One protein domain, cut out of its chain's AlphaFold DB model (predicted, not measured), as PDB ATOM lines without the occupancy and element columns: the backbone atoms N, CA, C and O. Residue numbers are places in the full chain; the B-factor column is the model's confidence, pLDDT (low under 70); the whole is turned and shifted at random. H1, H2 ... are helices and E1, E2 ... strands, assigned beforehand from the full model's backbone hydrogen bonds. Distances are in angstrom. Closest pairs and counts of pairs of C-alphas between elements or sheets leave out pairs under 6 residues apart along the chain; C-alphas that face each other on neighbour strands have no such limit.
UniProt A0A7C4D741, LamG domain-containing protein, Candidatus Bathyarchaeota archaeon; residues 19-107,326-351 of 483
ATOM      1  N   ASN A  19     -46.901 -27.636 -28.091       72.56
ATOM      2  CA  ASN A  19     -48.201 -27.275 -28.687       72.56
ATOM      3  C   ASN A  19     -49.363 -27.846 -27.881       72.56
ATOM      4  O   ASN A  19     -50.299 -27.138 -27.531       72.56
ATOM      5  N   LYS A  20     -49.282 -29.121 -27.488       75.62
ATOM      6  CA  LYS A  20     -50.358 -29.786 -26.733       75.62
ATOM      7  C   LYS A  20     -50.764 -29.046 -25.446       75.62
ATOM      8  O   LYS A  20     -51.956 -28.811 -25.281       75.62
ATOM      9  N   PRO A  21     -49.840 -28.680 -24.538       80.81
ATOM     10  CA  PRO A  21     -50.194 -27.957 -23.310       80.81
ATOM     11  C   PRO A  21     -50.564 -26.471 -23.503       80.81
ATOM     12  O   PRO A  21     -51.050 -25.854 -22.550       80.81
ATOM     13  N   LEU A  22     -50.332 -25.888 -24.689       84.44
ATOM     14  CA  LEU A  22     -50.655 -24.489 -25.013       84.44
ATOM     15  C   LEU A  22     -51.875 -24.327 -25.942       84.44
ATOM     16  O   LEU A  22     -52.410 -23.226 -26.054       84.44
ATOM     17  N   ASN A  23     -52.336 -25.395 -26.589       79.12
ATOM     18  CA  ASN A  23     -53.464 -25.341 -27.517       79.12
ATOM     19  C   ASN A  23     -54.808 -25.140 -26.804       79.12
ATOM     20  O   ASN A  23     -55.009 -25.557 -25.664       79.12
ATOM     21  N   GLY A  24     -55.751 -24.503 -27.505       77.12
ATOM     22  CA  GLY A  24     -57.101 -24.230 -26.996       77.12
ATOM     23  C   GLY A  24     -57.182 -23.112 -25.950       77.12
ATOM     24  O   GLY A  24     -58.255 -22.876 -25.398       77.12
ATOM     25  N   LEU A  25     -56.073 -22.416 -25.677       81.62
ATOM     26  CA  LEU A  25     -56.055 -21.229 -24.824       81.62
ATOM     27  C   LEU A  25     -56.647 -20.031 -25.566       81.62
ATOM     28  O   LEU A  25     -56.283 -19.761 -26.711       81.62
ATOM     29  N   ASN A  26     -57.512 -19.286 -24.884       82.44
ATOM     30  CA  ASN A  26     -58.095 -18.064 -25.414       82.44
ATOM     31  C   ASN A  26     -57.929 -16.920 -24.411       82.44
ATOM     32  O   ASN A  26     -58.303 -17.057 -23.249       82.44
ATOM     33  N   THR A  27     -57.400 -15.792 -24.883       84.75
ATOM     34  CA  THR A  27     -57.231 -14.543 -24.133       84.75
ATOM     35  C   THR A  27     -56.412 -14.721 -22.850       84.75
ATOM     36  O   THR A  27     -56.785 -14.256 -21.782       84.75
ATOM     37  N   THR A  28     -55.263 -15.396 -22.938       90.38
ATOM     38  CA  THR A  28     -54.349 -15.586 -21.796       90.38
ATOM     39  C   THR A  28     -53.023 -14.852 -21.990       90.38
ATOM     40  O   THR A  28     -52.654 -14.503 -23.112       90.38
ATOM     41  N   LEU A  29     -52.285 -14.620 -20.900       95.06
ATOM     42  CA  LEU A  29     -50.890 -14.175 -20.965       95.06
ATOM     43  C   LEU A  29     -49.980 -15.399 -21.001       95.06
ATOM     44  O   LEU A  29     -50.098 -16.285 -20.161       95.06
ATOM     45  N   ILE A  30     -49.050 -15.442 -21.948       93.81
ATOM     46  CA  ILE A  30     -48.028 -16.480 -22.062       93.81
ATOM     47  C   ILE A  30     -46.678 -15.795 -21.903       93.81
ATOM     48  O   ILE A  30     -46.202 -15.126 -22.816       93.81
ATOM     49  N   MET A  31     -46.052 -15.954 -20.741       92.50
ATOM     50  CA  MET A  31     -44.725 -15.406 -20.492       92.50
ATOM     51  C   MET A  31     -43.661 -16.477 -20.686       92.50
ATOM     52  O   MET A  31     -43.748 -17.548 -20.091       92.50
ATOM     53  N   SER A  32     -42.647 -16.209 -21.507       90.69
ATOM     54  CA  SER A  32     -41.607 -17.190 -21.828       90.69
ATOM     55  C   SER A  32     -40.205 -16.611 -21.697       90.69
ATOM     56  O   SER A  32     -39.983 -15.449 -22.025       90.69
ATOM     57  N   ASN A  33     -39.260 -17.436 -21.239       88.75
ATOM     58  CA  ASN A  33     -37.827 -17.127 -21.276       88.75
ATOM     59  C   ASN A  33     -37.140 -17.568 -22.595       88.75
ATOM     60  O   ASN A  33     -35.911 -17.669 -22.684       88.75
ATOM     61  N   SER A  34     -37.947 -17.945 -23.585       85.88
ATOM     62  CA  SER A  34     -37.563 -18.191 -24.978       85.88
ATOM     63  C   SER A  34     -38.545 -17.480 -25.907       85.88
ATOM     64  O   SER A  34     -38.923 -18.002 -26.957       85.88
ATOM     65  N   PHE A  35     -38.998 -16.294 -25.492       86.38
ATOM     66  CA  PHE A  35     -40.044 -15.513 -26.149       86.38
ATOM     67  C   PHE A  35     -39.782 -15.329 -27.647       86.38
ATOM     68  O   PHE A  35     -40.689 -15.503 -28.459       86.38
ATOM     69  N   ILE A  36     -38.532 -15.024 -28.006       82.25
ATOM     70  CA  ILE A  36     -38.130 -14.755 -29.392       82.25
ATOM     71  C   ILE A  36     -38.340 -15.981 -30.285       82.25
ATOM     72  O   ILE A  36     -38.764 -15.835 -31.428       82.25
ATOM     73  N   TYR A  37     -38.051 -17.173 -29.765       80.62
ATOM     74  CA  TYR A  37     -38.058 -18.406 -30.548       80.62
ATOM     75  C   TYR A  37     -39.388 -19.136 -30.500       80.62
ATOM     76  O   TYR A  37     -39.647 -19.934 -31.388       80.62
ATOM     77  N   LEU A  38     -40.244 -18.862 -29.508       79.75
ATOM     78  CA  LEU A  38     -41.499 -19.591 -29.314       79.75
ATOM     79  C   LEU A  38     -42.348 -19.647 -30.600       79.75
ATOM     80  O   LEU A  38     -42.997 -20.658 -30.851       79.75
ATOM     81  N   ARG A  39     -42.269 -18.604 -31.444       74.69
ATOM     82  CA  ARG A  39     -43.047 -18.470 -32.689       74.69
ATOM     83  C   ARG A  39     -42.803 -19.537 -33.715       74.69
ATOM     84  O   ARG A  39     -43.748 -19.962 -34.366       74.69
ATOM     85  N   ASP A  40     -41.574 -19.993 -33.829       76.75
ATOM     86  CA  ASP A  40     -41.240 -20.954 -34.867       76.75
ATOM     87  C   ASP A  40     -41.717 -22.374 -34.511       76.75
ATOM     88  O   ASP A  40     -41.595 -23.286 -35.329       76.75
ATOM     89  N   PHE A  41     -42.269 -22.571 -33.303       76.44
ATOM     90  CA  PHE A  41     -42.551 -23.895 -32.750       76.44
ATOM     91  C   PHE A  41     -43.950 -24.084 -32.176       76.44
ATOM     92  O   PHE A  41     -44.244 -25.205 -31.773       76.44
ATOM     93  N   VAL A  42     -44.793 -23.047 -32.129       78.94
ATOM     94  CA  VAL A  42     -46.176 -23.157 -31.638       78.94
ATOM     95  C   VAL A  42     -47.193 -22.719 -32.688       78.94
ATOM     96  O   VAL A  42     -46.875 -21.920 -33.564       78.94
ATOM     97  N   ASP A  43     -48.402 -23.277 -32.616       82.56
ATOM     98  CA  ASP A  43     -49.453 -23.070 -33.620       82.56
ATOM     99  C   ASP A  43     -49.877 -21.587 -33.706       82.56
ATOM    100  O   ASP A  43     -49.936 -20.882 -32.693       82.56
ATOM    101  N   ASP A  44     -50.229 -21.115 -34.910       82.94
ATOM    102  CA  ASP A  44     -50.635 -19.717 -35.161       82.94
ATOM    103  C   ASP A  44     -51.812 -19.268 -34.274       82.94
ATOM    104  O   ASP A  44     -51.873 -18.111 -33.852       82.94
ATOM    105  N   ASP A  45     -52.712 -20.189 -33.917       83.56
ATOM    106  CA  ASP A  45     -53.841 -19.925 -33.018       83.56
ATOM    107  C   ASP A  45     -53.397 -19.407 -31.644       83.56
ATOM    108  O   ASP A  45     -54.102 -18.604 -31.025       83.56
ATOM    109  N   ILE A  46     -52.221 -19.823 -31.163       84.75
ATOM    110  CA  ILE A  46     -51.674 -19.346 -29.893       84.75
ATOM    111  C   ILE A  46     -51.308 -17.862 -30.020       84.75
ATOM    112  O   ILE A  46     -51.623 -17.092 -29.114       84.75
ATOM    113  N   TYR A  47     -50.728 -17.440 -31.149       82.62
ATOM    114  CA  TYR A  47     -50.383 -16.038 -31.428       82.62
ATOM    115  C   TYR A  47     -51.600 -15.145 -31.620       82.62
ATOM    116  O   TYR A  47     -51.586 -13.989 -31.207       82.62
ATOM    117  N   ILE A  48     -52.630 -15.664 -32.284       84.81
ATOM    118  CA  ILE A  48     -53.827 -14.892 -32.616       84.81
ATOM    119  C   ILE A  48     -54.664 -14.637 -31.361       84.81
ATOM    120  O   ILE A  48     -55.191 -13.540 -31.175       84.81
ATOM    121  N   ASN A  49     -54.778 -15.642 -30.492       86.50
ATOM    122  CA  ASN A  49     -55.719 -15.603 -29.376       86.50
ATOM    123  C   ASN A  49     -55.081 -15.233 -28.030       86.50
ATOM    124  O   ASN A  49     -55.816 -15.062 -27.060       86.50
ATOM    125  N   ASN A  50     -53.752 -15.118 -27.924       90.56
ATOM    126  CA  ASN A  50     -53.070 -14.905 -26.643       90.56
ATOM    127  C   ASN A  50     -51.982 -13.828 -26.700       90.56
ATOM    128  O   ASN A  50     -51.490 -13.428 -27.753       90.56
ATOM    129  N   TYR A  51     -51.577 -13.391 -25.512       92.56
ATOM    130  CA  TYR A  51     -50.557 -12.379 -25.290       92.56
ATOM    131  C   TYR A  51     -49.233 -13.018 -24.935       92.56
ATOM    132  O   TYR A  51     -48.975 -13.346 -23.778       92.56
ATOM    133  N   ILE A  52     -48.383 -13.191 -25.936       91.12
ATOM    134  CA  ILE A  52     -47.074 -13.799 -25.740       91.12
ATOM    135  C   ILE A  52     -46.070 -12.697 -25.424       91.12
ATOM    136  O   ILE A  52     -45.909 -11.753 -26.196       91.12
ATOM    137  N   LEU A  53     -45.407 -12.818 -24.280       92.94
ATOM    138  CA  LEU A  53     -44.501 -11.822 -23.732       92.94
ATOM    139  C   LEU A  53     -43.219 -12.491 -23.216       92.94
ATOM    140  O   LEU A  53     -43.248 -13.653 -22.804       92.94
ATOM    141  N   PRO A  54     -42.078 -11.790 -23.183       91.88
ATOM    142  CA  PRO A  54     -40.938 -12.259 -22.406       91.88
ATOM    143  C   PRO A  54     -41.258 -12.253 -20.909       91.88
ATOM    144  O   PRO A  54     -42.100 -11.482 -20.437       91.88
ATOM    145  N   LEU A  55     -40.555 -13.079 -20.137       90.69
ATOM    146  CA  LEU A  55     -40.630 -13.019 -18.675       90.69
ATOM    147  C   LEU A  55     -40.228 -11.633 -18.132       90.69
ATOM    148  O   LEU A  55     -39.468 -10.899 -18.775       90.69
ATOM    149  N   PRO A  56     -40.676 -11.270 -16.918       88.69
ATOM    150  CA  PRO A  56     -40.147 -10.115 -16.212       88.69
ATOM    151  C   PRO A  56     -38.636 -10.203 -15.985       88.69
ATOM    152  O   PRO A  56     -38.036 -11.276 -16.036       88.69
ATOM    153  N   MET A  57     -37.992  -9.068 -15.742       81.62
ATOM    154  CA  MET A  57     -36.533  -9.015 -15.636       81.62
ATOM    155  C   MET A  57     -36.006  -9.640 -14.341       81.62
ATOM    156  O   MET A  57     -34.868 -10.111 -14.308       81.62
ATOM    157  N   THR A  58     -36.824  -9.669 -13.289       78.25
ATOM    158  CA  THR A  58     -36.458 -10.196 -11.968       78.25
ATOM    159  C   THR A  58     -37.483 -11.204 -11.452       78.25
ATOM    160  O   THR A  58     -38.659 -11.147 -11.815       78.25
ATOM    161  N   SER A  59     -37.059 -12.098 -10.552       74.19
ATOM    162  CA  SER A  59     -37.968 -13.055  -9.911       74.19
ATOM    163  C   SER A  59     -39.035 -12.370  -9.054       74.19
ATOM    164  O   SER A  59     -40.160 -12.847  -9.001       74.19
ATOM    165  N   MET A  60     -38.734 -11.206  -8.471       72.25
ATOM    166  CA  MET A  60     -39.703 -10.394  -7.725       72.25
ATOM    167  C   MET A  60     -40.822  -9.834  -8.619       72.25
ATOM    168  O   MET A  60     -41.979  -9.789  -8.215       72.25
ATOM    169  N   GLU A  61     -40.507  -9.416  -9.844       79.38
ATOM    170  CA  GLU A  61     -41.531  -8.955 -10.790       79.38
ATOM    171  C   GLU A  61     -42.358 -10.116 -11.350       79.38
ATOM    172  O   GLU A  61     -43.538  -9.943 -11.650       79.38
ATOM    173  N   LEU A  62     -41.765 -11.305 -11.470       84.12
ATOM    174  CA  LEU A  62     -42.511 -12.511 -11.807       84.12
ATOM    175  C   LEU A  62     -43.424 -12.959 -10.660       84.12
ATOM    176  O   LEU A  62     -44.576 -13.302 -10.913       84.12
ATOM    177  N   ASP A  63     -42.964 -12.881  -9.410       75.69
ATOM    178  CA  ASP A  63     -43.823 -13.053  -8.233       75.69
ATOM    179  C   ASP A  63     -44.986 -12.066  -8.271       75.69
ATOM    180  O   ASP A  63     -46.139 -12.439  -8.061       75.69
ATOM    181  N   TYR A  64     -44.695 -10.806  -8.593       75.44
ATOM    182  CA  TYR A  64     -45.715  -9.780  -8.721       75.44
ATOM    183  C   TYR A  64     -46.718 -10.099  -9.837       75.44
ATOM    184  O   TYR A  64     -47.922  -9.979  -9.610       75.44
ATOM    185  N   PHE A  65     -46.268 -10.582 -10.999       87.00
ATOM    186  CA  PHE A  65     -47.152 -11.078 -12.058       87.00
ATOM    187  C   PHE A  65     -48.066 -12.202 -11.567       87.00
ATOM    188  O   PHE A  65     -49.283 -12.120 -11.720       87.00
ATOM    189  N   ILE A  66     -47.488 -13.235 -10.951       83.44
ATOM    190  CA  ILE A  66     -48.239 -14.375 -10.423       83.44
ATOM    191  C   ILE A  66     -49.258 -13.885  -9.391       83.44
ATOM    192  O   ILE A  66     -50.410 -14.306  -9.440       83.44
ATOM    193  N   SER A  67     -48.876 -12.928  -8.538       73.19
ATOM    194  CA  SER A  67     -49.739 -12.330  -7.513       73.19
ATOM    195  C   SER A  67     -50.966 -11.606  -8.074       73.19
ATOM    196  O   SER A  67     -51.946 -11.442  -7.348       73.19
ATOM    197  N   LYS A  68     -50.955 -11.215  -9.360       82.31
ATOM    198  CA  LYS A  68     -52.150 -10.694 -10.043       82.31
ATOM    199  C   LYS A  68     -53.229 -11.745 -10.191       82.31
ATOM    200  O   LYS A  68     -54.407 -11.417 -10.154       82.31
ATOM    201  N   GLY A  69     -52.841 -13.007 -10.340       78.25
ATOM    202  CA  GLY A  69     -53.793 -14.099 -10.463       78.25
ATOM    203  C   GLY A  69     -54.637 -14.049 -11.715       78.25
ATOM    204  O   GLY A  69     -55.818 -14.380 -11.651       78.25
ATOM    205  N   PHE A  70     -54.013 -13.677 -12.834       90.69
ATOM    206  CA  PHE A  70     -54.563 -13.856 -14.173       90.69
ATOM    207  C   PHE A  70     -54.673 -15.350 -14.494       90.69
ATOM    208  O   PHE A  70     -53.768 -15.963 -15.068       90.69
ATOM    209  N   SER A  71     -55.782 -15.932 -14.062       88.06
ATOM    210  CA  SER A  71     -56.122 -17.341 -14.155       88.06
ATOM    211  C   SER A  71     -55.980 -17.854 -15.580       88.06
ATOM    212  O   SER A  71     -56.397 -17.208 -16.540       88.06
ATOM    213  N   GLY A  72     -55.360 -19.021 -15.725       88.94
ATOM    214  CA  GLY A  72     -55.115 -19.634 -17.026       88.94
ATOM    215  C   GLY A  72     -53.909 -19.067 -17.780       88.94
ATOM    216  O   GLY A  72     -53.509 -19.663 -18.778       88.94
ATOM    217  N   SER A  73     -53.257 -18.003 -17.305       93.81
ATOM    218  CA  SER A  73     -51.993 -17.544 -17.899       93.81
ATOM    219  C   SER A  73     -50.908 -18.621 -17.803       93.81
ATOM    220  O   SER A  73     -50.911 -19.444 -16.885       93.81
ATOM    221  N   ARG A  74     -49.983 -18.646 -18.763       92.94
ATOM    222  CA  ARG A  74     -48.894 -19.619 -18.852       92.94
ATOM    223  C   ARG A  74     -47.546 -18.969 -18.591       92.94
ATOM    224  O   ARG A  74     -47.271 -17.874 -19.069       92.94
ATOM    225  N   ILE A  75     -46.685 -19.683 -17.877       91.62
ATOM    226  CA  ILE A  75     -45.269 -19.347 -17.728       91.62
ATOM    227  C   ILE A  75     -44.479 -20.509 -18.325       91.62
ATOM    228  O   ILE A  75     -44.587 -21.639 -17.855       91.62
ATOM    229  N   VAL A  76     -43.715 -20.242 -19.378       90.31
ATOM    230  CA  VAL A  76     -42.918 -21.231 -20.108       90.31
ATOM    231  C   VAL A  76     -41.451 -21.032 -19.745       90.31
ATOM    232  O   VAL A  76     -40.850 -20.022 -20.114       90.31
ATOM    233  N   ALA A  77     -40.883 -21.996 -19.025       88.94
ATOM    234  CA  ALA A  77     -39.494 -21.983 -18.589       88.94
ATOM    235  C   ALA A  77     -38.696 -23.078 -19.309       88.94
ATOM    236  O   ALA A  77     -39.043 -24.259 -19.255       88.94
ATOM    237  N   ILE A  78     -37.623 -22.681 -19.989       86.62
ATOM    238  CA  ILE A  78     -36.777 -23.543 -20.814       86.62
ATOM    239  C   ILE A  78     -35.310 -23.378 -20.403       86.62
ATOM    240  O   ILE A  78     -34.811 -22.269 -20.202       86.62
ATOM    241  N   GLU A  79     -34.604 -24.496 -20.275       84.56
ATOM    242  CA  GLU A  79     -33.201 -24.549 -19.851       84.56
ATOM    243  C   GLU A  79     -32.206 -24.675 -21.008       84.56
ATOM    244  O   GLU A  79     -31.002 -24.572 -20.785       84.56
ATOM    245  N   ASP A  80     -32.702 -24.839 -22.234       82.81
ATOM    246  CA  ASP A  80     -31.873 -25.022 -23.419       82.81
ATOM    247  C   ASP A  80     -31.064 -23.751 -23.737       82.81
ATOM    248  O   ASP A  80     -31.648 -22.704 -24.053       82.81
ATOM    249  N   PRO A  81     -29.722 -23.795 -23.650       78.69
ATOM    250  CA  PRO A  81     -28.885 -22.623 -23.857       78.69
ATOM    251  C   PRO A  81     -28.966 -22.087 -25.291       78.69
ATOM    252  O   PRO A  81     -28.846 -20.882 -25.478       78.69
ATOM    253  N   LEU A  82     -29.224 -22.923 -26.300       77.06
ATOM    254  CA  LEU A  82     -29.227 -22.496 -27.703       77.06
ATOM    255  C   LEU A  82     -30.361 -21.509 -27.999       77.06
ATOM    256  O   LEU A  82     -30.153 -20.522 -28.703       77.06
ATOM    257  N   ILE A  83     -31.527 -21.734 -27.396       77.69
ATOM    258  CA  ILE A  83     -32.729 -20.903 -27.567       77.69
ATOM    259  C   ILE A  83     -32.926 -19.879 -26.439       77.69
ATOM    260  O   ILE A  83     -33.735 -18.967 -26.563       77.69
ATOM    261  N   THR A  84     -32.149 -19.955 -25.355       77.62
ATOM    262  CA  THR A  84     -32.244 -19.020 -24.215       77.62
ATOM    263  C   THR A  84     -31.003 -18.134 -24.064       77.62
ATOM    264  O   THR A  84     -30.773 -17.537 -23.016       77.62
ATOM    265  N   ASN A  85     -30.170 -18.005 -25.098       69.31
ATOM    266  CA  ASN A  85     -28.861 -17.356 -24.957       69.31
ATOM    267  C   ASN A  85     -28.902 -15.854 -24.608       69.31
ATOM    268  O   ASN A  85     -27.858 -15.289 -24.283       69.31
ATOM    269  N   TYR A  86     -30.057 -15.171 -24.666       68.62
ATOM    270  CA  TYR A  86     -30.070 -13.716 -24.477       68.62
ATOM    271  C   TYR A  86     -31.400 -13.124 -23.970       68.62
ATOM    272  O   TYR A  86     -32.022 -12.298 -24.634       68.62
ATOM    273  N   GLU A  87     -31.831 -13.490 -22.762       73.50
ATOM    274  CA  GLU A  87     -32.965 -12.841 -22.079       73.50
ATOM    275  C   GLU A  87     -32.603 -12.544 -20.620       73.50
ATOM    276  O   GLU A  87     -31.990 -13.382 -19.958       73.50
ATOM    277  N   TYR A  88     -32.959 -11.363 -20.097       78.56
ATOM    278  CA  TYR A  88     -32.607 -10.998 -18.714       78.56
ATOM    279  C   TYR A  88     -33.199 -11.969 -17.692       78.56
ATOM    280  O   TYR A  88     -32.565 -12.284 -16.687       78.56
ATOM    281  N   ALA A  89     -34.377 -12.513 -17.995       75.75
ATOM    282  CA  ALA A  89     -35.031 -13.500 -17.156       75.75
ATOM    283  C   ALA A  89     -34.240 -14.810 -16.997       75.75
ATOM    284  O   ALA A  89     -34.460 -15.569 -16.052       75.75
ATOM    285  N   ASN A  90     -33.248 -15.064 -17.858       79.56
ATOM    286  CA  ASN A  90     -32.380 -16.232 -17.735       79.56
ATOM    287  C   ASN A  90     -31.407 -16.149 -16.553       79.56
ATOM    288  O   ASN A  90     -30.829 -17.175 -16.198       79.56
ATOM    289  N   ALA A  91     -31.267 -14.985 -15.907       73.69
ATOM    290  CA  ALA A  91     -30.502 -14.851 -14.668       73.69
ATOM    291  C   ALA A  91     -31.149 -15.605 -13.490       73.69
ATOM    292  O   ALA A  91     -30.429 -16.159 -12.664       73.69
ATOM    293  N   TYR A  92     -32.485 -15.672 -13.438       73.31
ATOM    294  CA  TYR A  92     -33.227 -16.301 -12.336       73.31
ATOM    295  C   TYR A  92     -34.087 -17.503 -12.772       73.31
ATOM    296  O   TYR A  92     -34.737 -18.131 -11.943       73.31
ATOM    297  N   LYS A  93     -34.056 -17.912 -14.051       73.38
ATOM    298  CA  LYS A  93     -34.837 -19.065 -14.556       73.38
ATOM    299  C   LYS A  93     -34.606 -20.379 -13.803       73.38
ATOM    300  O   LYS A  93     -35.506 -21.209 -13.731       73.38
ATOM    301  N   LYS A  94     -33.408 -20.584 -13.244       68.75
ATOM    302  CA  LYS A  94     -33.093 -21.782 -12.451       68.75
ATOM    303  C   LYS A  94     -33.967 -21.859 -11.200       68.75
ATOM    304  O   LYS A  94     -34.361 -22.950 -10.812       68.75
ATOM    305  N   GLU A  95     -34.320 -20.713 -10.616       65.75
ATOM    306  CA  GLU A  95     -35.250 -20.632  -9.485       65.75
ATOM    307  C   GLU A  95     -36.665 -21.079  -9.888       65.75
ATOM    308  O   GLU A  95     -37.362 -21.717  -9.098       65.75
ATOM    309  N   LEU A  96     -37.069 -20.816 -11.140       69.38
ATOM    310  CA  LEU A  96     -38.319 -21.339 -11.692       69.38
ATOM    311  C   LEU A  96     -38.257 -22.851 -11.889       69.38
ATOM    312  O   LEU A  96     -39.205 -23.527 -11.522       69.38
ATOM    313  N   LEU A  97     -37.179 -23.391 -12.465       68.19
ATOM    314  CA  LEU A  97     -37.094 -24.801 -12.881       68.19
ATOM    315  C   LEU A  97     -36.737 -25.786 -11.751       68.19
ATOM    316  O   LEU A  97     -37.105 -26.962 -11.835       68.19
ATOM    317  N   HIS A  98     -36.042 -25.324 -10.705       58.25
ATOM    318  CA  HIS A  98     -35.490 -26.169  -9.635       58.25
ATOM    319  C   HIS A  98     -36.184 -26.045  -8.267       58.25
ATOM    320  O   HIS A  98     -35.656 -26.536  -7.275       58.25
ATOM    321  N   GLY A  99     -37.395 -25.486  -8.209       54.28
ATOM    322  CA  GLY A  99     -38.275 -25.689  -7.052       54.28
ATOM    323  C   GLY A  99     -38.269 -24.563  -6.024       54.28
ATOM    324  O   GLY A  99     -37.790 -24.712  -4.903       54.28
ATOM    325  N   GLY A 100     -38.930 -23.464  -6.373       50.66
ATOM    326  CA  GLY A 100     -39.394 -22.512  -5.369       50.66
ATOM    327  C   GLY A 100     -40.700 -21.828  -5.743       50.66
ATOM    328  O   GLY A 100     -41.587 -21.688  -4.912       50.66
ATOM    329  N   TYR A 101     -40.839 -21.401  -6.990       50.50
ATOM    330  CA  TYR A 101     -41.861 -20.415  -7.341       50.50
ATOM    331  C   TYR A 101     -43.256 -21.012  -7.590       50.50
ATOM    332  O   TYR A 101     -44.204 -20.276  -7.856       50.50
ATOM    333  N   ILE A 102     -43.367 -22.348  -7.581       51.97
ATOM    334  CA  ILE A 102     -44.466 -23.099  -8.189       51.97
ATOM    335  C   ILE A 102     -44.635 -24.435  -7.458       51.97
ATOM    336  O   ILE A 102     -43.721 -25.258  -7.440       51.97
ATOM    337  N   VAL A 103     -45.803 -24.643  -6.849       48.34
ATOM    338  CA  VAL A 103     -46.079 -25.820  -6.011       48.34
ATOM    339  C   VAL A 103     -46.788 -26.918  -6.805       48.34
ATOM    340  O   VAL A 103     -47.667 -26.619  -7.619       48.34
ATOM    341  N   PRO A 104     -46.420 -28.193  -6.585       38.34
ATOM    342  CA  PRO A 104     -47.086 -29.334  -7.194       38.34
ATOM    343  C   PRO A 104     -48.465 -29.612  -6.584       38.34
ATOM    344  O   PRO A 104     -48.714 -29.432  -5.391       38.34
ATOM    345  N   ALA A 105     -49.350 -30.092  -7.452       34.16
ATOM    346  CA  ALA A 105     -50.730 -30.414  -7.154       34.16
ATOM    347  C   ALA A 105     -50.851 -31.665  -6.274       34.16
ATOM    348  O   ALA A 105     -50.787 -32.787  -6.768       34.16
ATOM    349  N   SER A 106     -51.114 -31.475  -4.988       34.84
ATOM    350  CA  SER A 106     -51.835 -32.466  -4.191       34.84
ATOM    351  C   SER A 106     -52.510 -31.779  -3.007       34.84
ATOM    352  O   SER A 106     -51.838 -31.188  -2.168       34.84
ATOM    353  N   GLU A 107     -53.840 -31.903  -2.986       34.34
ATOM    354  CA  GLU A 107     -54.777 -31.542  -1.910       34.34
ATOM    355  C   GLU A 107     -55.117 -30.051  -1.755       34.34
ATOM    356  O   GLU A 107     -54.803 -29.380  -0.772       34.34
ATOM    357  N   HIS A 326     -51.110 -18.203  -7.567       72.06
ATOM    358  CA  HIS A 326     -49.881 -18.978  -7.677       72.06
ATOM    359  C   HIS A 326     -49.783 -19.587  -9.071       72.06
ATOM    360  O   HIS A 326     -50.753 -19.577  -9.819       72.06
ATOM    361  N   ALA A 327     -48.623 -20.111  -9.446       79.44
ATOM    362  CA  ALA A 327     -48.499 -20.920 -10.650       79.44
ATOM    363  C   ALA A 327     -48.250 -22.381 -10.258       79.44
ATOM    364  O   ALA A 327     -47.586 -22.631  -9.254       79.44
ATOM    365  N   LYS A 328     -48.792 -23.332 -11.029       78.00
ATOM    366  CA  LYS A 328     -48.615 -24.786 -10.846       78.00
ATOM    367  C   LYS A 328     -47.986 -25.428 -12.087       78.00
ATOM    368  O   LYS A 328     -48.317 -24.993 -13.192       78.00
ATOM    369  N   PRO A 329     -47.116 -26.449 -11.971       82.62
ATOM    370  CA  PRO A 329     -46.587 -27.133 -13.146       82.62
ATOM    371  C   PRO A 329     -47.687 -27.996 -13.758       82.62
ATOM    372  O   PRO A 329     -48.322 -28.784 -13.063       82.62
ATOM    373  N   ILE A 330     -47.917 -27.839 -15.059       84.25
ATOM    374  CA  ILE A 330     -48.911 -28.631 -15.806       84.25
ATOM    375  C   ILE A 330     -48.277 -29.498 -16.893       84.25
ATOM    376  O   ILE A 330     -48.934 -30.374 -17.449       84.25
ATOM    377  N   TYR A 331     -47.010 -29.250 -17.210       86.31
ATOM    378  CA  TYR A 331     -46.253 -30.008 -18.193       86.31
ATOM    379  C   TYR A 331     -44.764 -29.916 -17.878       86.31
ATOM    380  O   TYR A 331     -44.263 -28.828 -17.596       86.31
ATOM    381  N   GLU A 332     -44.062 -31.041 -17.970       86.12
ATOM    382  CA  GLU A 332     -42.617 -31.128 -17.798       86.12
ATOM    383  C   GLU A 332     -42.034 -32.127 -18.800       86.12
ATOM    384  O   GLU A 332     -42.576 -33.214 -19.003       86.12
ATOM    385  N   THR A 333     -40.912 -31.764 -19.418       83.44
ATOM    386  CA  THR A 333     -40.106 -32.681 -20.223       83.44
ATOM    387  C   THR A 333     -38.619 -32.400 -20.041       83.44
ATOM    388  O   THR A 333     -38.207 -31.273 -19.745       83.44
ATOM    389  N   ILE A 334     -37.805 -33.435 -20.215       81.81
ATOM    390  CA  ILE A 334     -36.349 -33.379 -20.098       81.81
ATOM    391  C   ILE A 334     -35.763 -33.896 -21.406       81.81
ATOM    392  O   ILE A 334     -36.158 -34.943 -21.915       81.81
ATOM    393  N   SER A 335     -34.815 -33.144 -21.951       76.06
ATOM    394  CA  SER A 335     -34.092 -33.488 -23.174       76.06
ATOM    395  C   SER A 335     -32.589 -33.361 -22.956       76.06
ATOM    396  O   SER A 335     -32.151 -32.820 -21.940       76.06
ATOM    397  N   SER A 336     -31.788 -33.821 -23.919       78.31
ATOM    398  CA  SER A 336     -30.324 -33.704 -23.862       78.31
ATOM    399  C   SER A 336     -29.831 -32.259 -23.772       78.31
ATOM    400  O   SER A 336     -28.707 -32.035 -23.334       78.31
ATOM    401  N   THR A 337     -30.643 -31.288 -24.194       76.88
ATOM    402  CA  THR A 337     -30.290 -29.865 -24.188       76.88
ATOM    403  C   THR A 337     -30.819 -29.106 -22.973       76.88
ATOM    404  O   THR A 337     -30.367 -27.995 -22.717       76.88
ATOM    405  N   GLY A 338     -31.723 -29.694 -22.184       79.75
ATOM    406  CA  GLY A 338     -32.237 -29.073 -20.963       79.75
ATOM    407  C   GLY A 338     -33.671 -29.462 -20.612       79.75
ATOM    408  O   GLY A 338     -34.360 -30.173 -21.359       79.75
ATOM    409  N   LYS A 339     -34.110 -28.972 -19.448       85.31
ATOM    410  CA  LYS A 339     -35.469 -29.113 -18.920       85.31
ATOM    411  C   LYS A 339     -36.420 -28.080 -19.536       85.31
ATOM    412  O   LYS A 339     -36.024 -26.952 -19.836       85.31
ATOM    413  N   LYS A 340     -37.687 -28.451 -19.720       86.00
ATOM    414  CA  LYS A 340     -38.762 -27.541 -20.143       86.00
ATOM    415  C   LYS A 340     -39.980 -27.752 -19.264       86.00
ATOM    416  O   LYS A 340     -40.420 -28.891 -19.103       86.00
ATOM    417  N   ILE A 341     -40.522 -26.672 -18.715       86.62
ATOM    418  CA  ILE A 341     -41.689 -26.715 -17.834       86.62
ATOM    419  C   ILE A 341     -42.675 -25.631 -18.255       86.62
ATOM    420  O   ILE A 341     -42.283 -24.493 -18.521       86.62
ATOM    421  N   ILE A 342     -43.957 -25.993 -18.305       88.69
ATOM    422  CA  ILE A 342     -45.048 -25.028 -18.423       88.69
ATOM    423  C   ILE A 342     -45.797 -24.996 -17.111       88.69
ATOM    424  O   ILE A 342     -46.245 -26.022 -16.588       88.69
ATOM    425  N   TYR A 343     -45.984 -23.779 -16.639       88.06
ATOM    426  CA  TYR A 343     -46.755 -23.490 -15.462       88.06
ATOM    427  C   TYR A 343     -48.048 -22.778 -15.824       88.06
ATOM    428  O   TYR A 343     -48.063 -21.932 -16.715       88.06
ATOM    429  N   GLN A 344     -49.125 -23.110 -15.126       89.31
ATOM    430  CA  GLN A 344     -50.408 -22.430 -15.220       89.31
ATOM    431  C   GLN A 344     -50.603 -21.560 -13.986       89.31
ATOM    432  O   GLN A 344     -50.569 -22.073 -12.872       89.31
ATOM    433  N   VAL A 345     -50.841 -20.268 -14.194       87.44
ATOM    434  CA  VAL A 345     -51.274 -19.348 -13.143       87.44
ATOM    435  C   VAL A 345     -52.710 -19.689 -12.754       87.44
ATOM    436  O   VAL A 345     -53.599 -19.790 -13.602       87.44
ATOM    437  N   GLU A 346     -52.925 -19.859 -11.463       79.06
ATOM    438  CA  GLU A 346     -54.219 -19.973 -10.818       79.06
ATOM    439  C   GLU A 346     -54.474 -18.707 -10.014       79.06
ATOM    440  O   GLU A 346     -53.630 -18.251  -9.242       79.06
ATOM    441  N   GLY A 347     -55.650 -18.128 -10.200       75.44
ATOM    442  CA  GLY A 347     -56.054 -16.926  -9.498       75.44
ATOM    443  C   GLY A 347     -57.500 -16.559  -9.808       75.44
ATOM    444  O   GLY A 347     -58.164 -17.261 -10.575       75.44
ATOM    445  N   PRO A 348     -58.011 -15.489  -9.184       75.81
ATOM    446  CA  PRO A 348     -59.412 -15.111  -9.302       75.81
ATOM    447  C   PRO A 348     -59.722 -14.306 -10.571       75.81
ATOM    448  O   PRO A 348     -60.891 -14.178 -10.922       75.81
ATOM    449  N   ILE A 349     -58.713 -13.751 -11.255       84.06
ATOM    450  CA  ILE A 349     -58.923 -12.845 -12.387       84.06
ATOM    451  C   ILE A 349     -58.904 -13.643 -13.685       84.06
ATOM    452  O   ILE A 349     -57.873 -14.194 -14.058       84.06
ATOM    453  N   VAL A 350     -60.021 -13.684 -14.404       90.75
ATOM    454  CA  VAL A 350     -60.083 -14.277 -15.745       90.75
ATOM    455  C   VAL A 350     -59.956 -13.163 -16.771       90.75
ATOM    456  O   VAL A 350     -60.747 -12.223 -16.777       90.75
ATOM    457  N   LEU A 351     -58.958 -13.265 -17.645       93.00
ATOM    458  CA  LEU A 351     -58.760 -12.289 -18.708       93.00
ATOM    459  C   LEU A 351     -59.792 -12.477 -19.815       93.00
ATOM    460  O   LEU A 351     -60.051 -13.594 -20.262       93.00
TER     461      LEU A 351
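AT A GLANCE: This is residues 19 to 107 and 326 to 351 of the 483 residues of the protein "LamG domain-containing protein" of Candidatus Bathyarchaeota archaeon (UniProt A0A7C4D741). A twisted sheet of five strands stands in the middle, with helices on both sides of it: the short helices H1, H2 and H3 to one side, and H4, H5 and H6 to the other. The long hairpin of E4 and E5 makes one end of the sheet and the short strands E1 and E2 the other, with E3 between E1 and E5, close to the mean of the C-alphas. The printed part has 115 residues, with six named helices and five named strands in the order H1 E1 H2 H3 E2 H4 E3 H5 H6 E4 E5; the sheet runs E2 E1 E3 E5 E4 and is mixed, and the class is mixed, helices and strands. The whole is compact, with a radius of gyration of the C-alphas of 13.1 A, and rounded, with spans of 36 by 32 by 26 A.

IN THESE COORDINATES: H1 is residues 19 to 22, with C-alpha 19 at (-48.201, -27.275, -28.687). E1 is residues 29 to 32, 9.8 A long, H2 residues 35 to 38, and H3 residues 44 to 49, 8.7 A long. E2 is residues 51 to 54, 10.0 A long. H4, the longest helix, is residues 59 to 68, 14.4 A from C-alpha 59 at (-37.968, -13.055, -9.911). E3 is residues 74 to 78, 12.9 A long. H5 is residues 88 to 91 and H6 residues 93 to 97. After the cut, E4 is residues 326 to 335, 26.5 A long, and bends by 55 degrees at residue 330. E5 is residues 338 to 346, 25.9 A long, ending at C-alpha 346 at (-54.219, -19.973, -10.818).

HOW THE PARTS SIT: E2 and E4 are the edge strands. E2 and E1 are parallel at 28 degrees, with N 53 and O 30 at 2.8 A. E1 and E3 are parallel at 8 degrees, with N 76 and O 31 at 2.8 A. E3 and E5 are antiparallel at 166 degrees, with N 343 and O 75 at 2.8 A. The hairpin E4 and E5 is antiparallel at 160 degrees, with N 346 and O 326 at 2.7 A and N 335 and O 338 at 3.1 A. E1, H2 H3, E2 is a strand-helix-strand unit, two parallel neighbour strands with helices between along the chain, and its crossover is right-handed. E2, H4, E3 is a split unit, with E1 between its strands in the sheet, and its crossover is right-handed too. H4 and the sheet make two layers, a helix on one face of a sheet. H4 is on the sheet at a height of 4.6 A, only just over E4, with 3 of its C-alphas falling on that strand; it runs across the strands, at 65 degrees to E4 on the local plane. The closest C-alphas of H4 and E4 are those of Ile 66 and His 326, 5.6 A. H6 lies over E3 at a height of 8.7 A over the sheet; their closest C-alphas are those of Ala 77 and Leu 97, 6.8 A. H1, H2 and H5 only graze the sheet, and H3 is only just not on it, with 4 pairs of C-alphas within 10 A. In H3, H4 and H6 every O i to N i+4 pair is within hydrogen-bond range; H1, H2 and H5 are too short for such a pair.

THE WHOLE: The two C-alphas farthest apart are those of Tyr 86 and Glu 107, 37.9 A. Residues 108 to 325 are not printed, and C-alphas 107 and 326 are 14.7 A apart across the cut. Of the links that are printed whole, none is long. Residues 70 to 71 pair with residues 349 to 350, parallel. The mean pLDDT of the printed part is 79.0; residues 85 to 86 and 94 to 107 are under 70.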